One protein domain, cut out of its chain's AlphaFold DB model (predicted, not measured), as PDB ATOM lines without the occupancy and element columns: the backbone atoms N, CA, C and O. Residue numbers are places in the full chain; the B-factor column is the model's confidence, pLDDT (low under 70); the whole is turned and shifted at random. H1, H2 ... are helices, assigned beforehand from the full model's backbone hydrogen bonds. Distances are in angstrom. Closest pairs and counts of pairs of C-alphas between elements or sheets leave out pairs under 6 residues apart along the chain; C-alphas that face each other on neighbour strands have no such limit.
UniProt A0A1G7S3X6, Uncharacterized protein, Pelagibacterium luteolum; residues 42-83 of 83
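AT A GLANCE: This is residues 42 to 83 of the 83 residues of an uncharacterized protein of Pelagibacterium luteolum (UniProt A0A1G7S3X6). Four short helices stand around an open loop of chain: H1 near H2 and H4 at one end, and H3 alone at the other end. Residues 55 to 58 lead out to H3 and residues 65 to 73 lead back to H4, after which residues 80 to 83 fold back towards H1. The printed part has 42 residues with four named helices, in the order H1, H2, H3, H4, and no named strand; the class is all helix. It is compact, with a radius of gyration of the C-alphas of 10.2 A, and the C-alphas span 25 by 23 by 14 A.

HOW THE PARTS SIT: Start at H1, residues 42 to 46. It is close to but not clearly touching H2, residues 49 to 54; the closest C-alphas are those of Leu 44 and Arg 52, 6.0 A apart. Look from Leu 44 to Leu 74 in H4, residues 74 to 79: these closest C-alphas are 6.2 A apart, and H1 and H4 are also close but not clearly touching. H3, residues 59 to 64, is apart from H1, H2 and H4, and H2 and H4 are apart. In H1, H3 and H4 every O i to N i+4 pair is within hydrogen-bond range; in H2, 1 of 2 is.

IN THESE COORDINATES: Find C-alpha 42 at (22.051, -48.421, 9.917), where H1 begins; it is 6.1 A long from first to last C-alpha. H2 is 9.3 A long and H3 8.7 A. H3 begins at C-alpha 59, at (39.833, -49.462, 12.662). H4, 8.6 A long, ends at C-alpha 79, at (21.571, -56.812, -0.625).

THE WHOLE: The two C-alphas farthest apart are those of Ser 50 and Gly 66, 26.6 A. Those of Glu 42 and Val 83, the chain's last residue, are 6.4 A apart. The printed part has no cut; the links H1 to H2 and H2 to H3 are tight, H3 to H4 is short, and no link is long. Mean pLDDT of the printed part is 74.9; look for values under 70 at residue 57 and residues 59 to 68.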
ATOM      1  N   GLU A  42      23.048 -49.386   9.434       85.25
ATOM      2  CA  GLU A  42      22.051 -48.421   9.917       85.25
ATOM      3  C   GLU A  42      22.604 -46.991   9.908       85.25
ATOM      4  O   GLU A  42      21.944 -46.076   9.410       85.25
ATOM      5  N   ASP A  43      23.845 -46.806  10.370       85.62
ATOM      6  CA  ASP A  43      24.542 -45.520  10.328       85.62
ATOM      7  C   ASP A  43      24.625 -45.018   8.875       85.62
ATOM      8  O   ASP A  43      24.186 -43.905   8.579       85.62
ATOM      9  N   LEU A  44      25.067 -45.866   7.937       82.75
ATOM     10  CA  LEU A  44      25.100 -45.537   6.508       82.75
ATOM     11  C   LEU A  44      23.712 -45.212   5.938       82.75
ATOM     12  O   LEU A  44      23.593 -44.301   5.117       82.75
ATOM     13  N   ALA A  45      22.667 -45.941   6.336       84.00
ATOM     14  CA  ALA A  45      21.304 -45.717   5.861       84.00
ATOM     15  C   ALA A  45      20.732 -44.380   6.360       84.00
ATOM     16  O   ALA A  45      20.027 -43.698   5.614       84.00
ATOM     17  N   SER A  46      21.077 -43.984   7.589       86.81
ATOM     18  CA  SER A  46      20.648 -42.721   8.204       86.81
ATOM     19  C   SER A  46      21.374 -41.484   7.653       86.81
ATOM     20  O   SER A  46      20.858 -40.370   7.739       86.81
ATOM     21  N   MET A  47      22.558 -41.668   7.061       84.62
ATOM     22  CA  MET A  47      23.388 -40.584   6.532       84.62
ATOM     23  C   MET A  47      22.922 -40.087   5.163       84.62
ATOM     24  O   MET A  47      22.425 -40.850   4.321       84.62
ATOM     25  N   SER A  48      23.169 -38.801   4.894       85.56
ATOM     26  CA  SER A  48      23.016 -38.245   3.550       85.56
ATOM     27  C   SER A  48      24.045 -38.870   2.586       85.56
ATOM     28  O   SER A  48      25.104 -39.325   3.024       85.56
ATOM     29  N   PRO A  49      23.779 -38.916   1.267       78.69
ATOM     30  CA  PRO A  49      24.718 -39.490   0.296       78.69
ATOM     31  C   PRO A  49      26.110 -38.841   0.332       78.69
ATOM     32  O   PRO A  49      27.110 -39.531   0.155       78.69
ATOM     33  N   SER A  50      26.159 -37.532   0.586       81.19
ATOM     34  CA  SER A  50      27.383 -36.749   0.771       81.19
ATOM     35  C   SER A  50      28.171 -37.210   1.998       81.19
ATOM     36  O   SER A  50      29.358 -37.500   1.878       81.19
ATOM     37  N   ASP A  51      27.508 -37.386   3.143       81.50
ATOM     38  CA  ASP A  51      28.176 -37.809   4.382       81.50
ATOM     39  C   ASP A  51      28.663 -39.261   4.305       81.50
ATOM     40  O   ASP A  51      29.725 -39.588   4.828       81.50
ATOM     41  N   ARG A  52      27.931 -40.141   3.603       80.12
ATOM     42  CA  ARG A  52      28.347 -41.540   3.390       80.12
ATOM     43  C   ARG A  52      29.663 -41.659   2.638       80.12
ATOM     44  O   ARG A  52      30.400 -42.611   2.873       80.12
ATOM     45  N   PHE A  53      29.934 -40.740   1.713       73.00
ATOM     46  CA  PHE A  53      31.155 -40.776   0.913       73.00
ATOM     47  C   PHE A  53      32.400 -40.508   1.771       73.00
ATOM     48  O   PHE A  53      33.443 -41.131   1.570       73.00
ATOM     49  N   ASP A  54      32.257 -39.641   2.775       77.50
ATOM     50  CA  ASP A  54      33.315 -39.299   3.727       77.50
ATOM     51  C   ASP A  54      33.308 -40.186   4.984       77.50
ATOM     52  O   ASP A  54      34.282 -40.210   5.745       77.50
ATOM     53  N   HIS A  55      32.244 -40.964   5.202       76.44
ATOM     54  CA  HIS A  55      32.117 -41.838   6.359       76.44
ATOM     55  C   HIS A  55      33.076 -43.029   6.273       76.44
ATOM     56  O   HIS A  55      32.867 -44.000   5.542       76.44
ATOM     57  N   ARG A  56      34.138 -42.978   7.079       72.50
ATOM     58  CA  ARG A  56      35.091 -44.079   7.223       72.50
ATOM     59  C   ARG A  56      34.876 -44.801   8.548       72.50
ATOM     60  O   ARG A  56      34.999 -44.169   9.599       72.50
ATOM     61  N   PRO A  57      34.628 -46.121   8.526       69.81
ATOM     62  CA  PRO A  57      34.547 -46.891   9.752       69.81
ATOM     63  C   PRO A  57      35.896 -46.857  10.462       69.81
ATOM     64  O   PRO A  57      36.967 -46.897   9.843       69.81
ATOM     65  N   THR A  58      35.845 -46.799  11.786       72.12
ATOM     66  CA  THR A  58      37.058 -46.832  12.599       72.12
ATOM     67  C   THR A  58      37.743 -48.194  12.481       72.12
ATOM     68  O   THR A  58      37.113 -49.231  12.240       72.12
ATOM     69  N   HIS A  59      39.061 -48.216  12.687       65.81
ATOM     70  CA  HIS A  59      39.833 -49.462  12.662       65.81
ATOM     71  C   HIS A  59      39.306 -50.469  13.701       65.81
ATOM     72  O   HIS A  59      39.210 -51.659  13.417       65.81
ATOM     73  N   ALA A  60      38.868 -49.975  14.864       61.50
ATOM     74  CA  ALA A  60      38.262 -50.780  15.921       61.50
ATOM     75  C   ALA A  60      36.954 -51.458  15.480       61.50
ATOM     76  O   ALA A  60      36.773 -52.642  15.747       61.50
ATOM     77  N   GLN A  61      36.076 -50.758  14.751       64.25
ATOM     78  CA  GLN A  61      34.848 -51.354  14.206       64.25
ATOM     79  C   GLN A  61      35.158 -52.440  13.165       64.25
ATOM     80  O   GLN A  61      34.482 -53.466  13.118       64.25
ATOM     81  N   SER A  62      36.206 -52.253  12.357       67.00
ATOM     82  CA  SER A  62      36.634 -53.268  11.380       67.00
ATOM     83  C   SER A  62      37.197 -54.523  12.063       67.00
ATOM     84  O   SER A  62      36.915 -55.644  11.655       67.00
ATOM     85  N   ILE A  63      37.948 -54.366  13.156       67.19
ATOM     86  CA  ILE A  63      38.441 -55.520  13.922       67.19
ATOM     87  C   ILE A  63      37.300 -56.218  14.671       67.19
ATOM     88  O   ILE A  63      37.209 -57.441  14.630       67.19
ATOM     89  N   ALA A  64      36.398 -55.460  15.302       64.25
ATOM     90  CA  ALA A  64      35.262 -56.009  16.043       64.25
ATOM     91  C   ALA A  64      34.265 -56.760  15.147       64.25
ATOM     92  O   ALA A  64      33.663 -57.739  15.577       64.25
ATOM     93  N   SER A  65      34.103 -56.325  13.897       62.97
ATOM     94  CA  SER A  65      33.265 -57.011  12.906       62.97
ATOM     95  C   SER A  65      33.934 -58.233  12.267       62.97
ATOM     96  O   SER A  65      33.268 -59.004  11.576       62.97
ATOM     97  N   GLY A  66      35.244 -58.411  12.470       64.75
ATOM     98  CA  GLY A  66      36.040 -59.421  11.774       64.75
ATOM     99  C   GLY A  66      36.213 -59.148  10.276       64.75
ATOM    100  O   GLY A  66      36.773 -59.988   9.574       64.75
ATOM    101  N   ILE A  67      35.759 -57.990   9.776       67.56
ATOM    102  CA  ILE A  67      35.816 -57.621   8.359       67.56
ATOM    103  C   ILE A  67      36.255 -56.173   8.158       67.56
ATOM    104  O   ILE A  67      36.055 -55.291   8.989       67.56
ATOM    105  N   ALA A  68      36.826 -55.886   6.993       69.94
ATOM    106  CA  ALA A  68      37.147 -54.519   6.618       69.94
ATOM    107  C   ALA A  68      35.862 -53.746   6.262       69.94
ATOM    108  O   ALA A  68      35.546 -53.610   5.089       69.94
ATOM    109  N   LEU A  69      35.143 -53.188   7.247       70.75
ATOM    110  CA  LEU A  69      33.894 -52.422   7.032       70.75
ATOM    111  C   LEU A  69      34.021 -51.317   5.975       70.75
ATOM    112  O   LEU A  69      33.045 -50.969   5.329       70.75
ATOM    113  N   ARG A  70      35.233 -50.798   5.742       72.44
ATOM    114  CA  ARG A  70      35.514 -49.826   4.670       72.44
ATOM    115  C   ARG A  70      35.162 -50.328   3.263       72.44
ATOM    116  O   ARG A  70      35.091 -49.521   2.346       72.44
ATOM    117  N   THR A  71      35.055 -51.643   3.066       72.19
ATOM    118  CA  THR A  71      34.671 -52.261   1.790       72.19
ATOM    119  C   THR A  71      33.179 -52.571   1.725       72.19
ATOM    120  O   THR A  71      32.718 -53.055   0.699       72.19
ATOM    121  N   VAL A  72      32.434 -52.329   2.807       75.00
ATOM    122  CA  VAL A  72      30.989 -52.536   2.871       75.00
ATOM    123  C   VAL A  72      30.305 -51.248   2.441       75.00
ATOM    124  O   VAL A  72      30.421 -50.219   3.100       75.00
ATOM    125  N   SER A  73      29.591 -51.302   1.320       78.00
ATOM    126  CA  SER A  73      28.751 -50.195   0.869       78.00
ATOM    127  C   SER A  73      27.315 -50.349   1.375       78.00
ATOM    128  O   SER A  73      26.866 -51.456   1.684       78.00
ATOM    129  N   LEU A  74      26.538 -49.260   1.370       78.50
ATOM    130  CA  LEU A  74      25.100 -49.330   1.662       78.50
ATOM    131  C   LEU A  74      24.379 -50.333   0.741       78.50
ATOM    132  O   LEU A  74      23.486 -51.048   1.181       78.50
ATOM    133  N   GLY A  75      24.795 -50.435  -0.524       79.44
ATOM    134  CA  GLY A  75      24.222 -51.399  -1.465       79.44
ATOM    135  C   GLY A  75      24.547 -52.858  -1.125       79.44
ATOM    136  O   GLY A  75      23.814 -53.754  -1.541       79.44
ATOM    137  N   ASP A  76      25.630 -53.120  -0.389       78.12
ATOM    138  CA  ASP A  76      25.922 -54.450   0.156       78.12
ATOM    139  C   ASP A  76      25.066 -54.731   1.394       78.12
ATOM    140  O   ASP A  76      24.538 -55.832   1.521       78.12
ATOM    141  N   CYS A  77      24.850 -53.727   2.250       79.25
ATOM    142  CA  CYS A  77      23.937 -53.815   3.391       79.25
ATOM    143  C   CYS A  77      22.491 -54.115   2.962       79.25
ATOM    144  O   CYS A  77      21.860 -55.016   3.512       79.25
ATOM    145  N   GLN A  78      21.994 -53.415   1.936       79.81
ATOM    146  CA  GLN A  78      20.659 -53.635   1.369       79.81
ATOM    147  C   GLN A  78      20.535 -55.020   0.725       79.81
ATOM    148  O   GLN A  78      19.558 -55.730   0.946       79.81
ATOM    149  N   ARG A  79      21.548 -55.457  -0.042       76.81
ATOM    150  CA  ARG A  79      21.571 -56.812  -0.625       76.81
ATOM    151  C   ARG A  79      21.628 -57.910   0.434       76.81
ATOM    152  O   ARG A  79      21.102 -58.993   0.199       76.81
ATOM    153  N   ALA A  80      22.250 -57.631   1.575       70.81
ATOM    154  CA  ALA A  80      22.295 -58.527   2.721       70.81
ATOM    155  C   ALA A  80      21.023 -58.477   3.594       70.81
ATOM    156  O   ALA A  80      20.915 -59.268   4.526       70.81
ATOM    157  N   GLY A  81      20.071 -57.578   3.308       74.06
ATOM    158  CA  GLY A  81      18.837 -57.422   4.083       74.06
ATOM    159  C   GLY A  81      19.060 -56.886   5.498       74.06
ATOM    160  O   GLY A  81      18.275 -57.194   6.392       74.06
ATOM    161  N   LEU A  82      20.146 -56.136   5.718       74.19
ATOM    162  CA  LEU A  82      20.441 -55.526   7.017       74.19
ATOM    163  C   LEU A  82      19.731 -54.185   7.231       74.19
ATOM    164  O   LEU A  82      19.566 -53.780   8.378       74.19
ATOM    165  N   VAL A  83      19.356 -53.507   6.140       72.06
ATOM    166  CA  VAL A  83      18.639 -52.222   6.095       72.06
ATOM    167  C   VAL A  83      17.739 -52.145   4.872       72.06
ATOM    168  O   VAL A  83      18.059 -52.828   3.868       72.06
TER     169      VAL A  83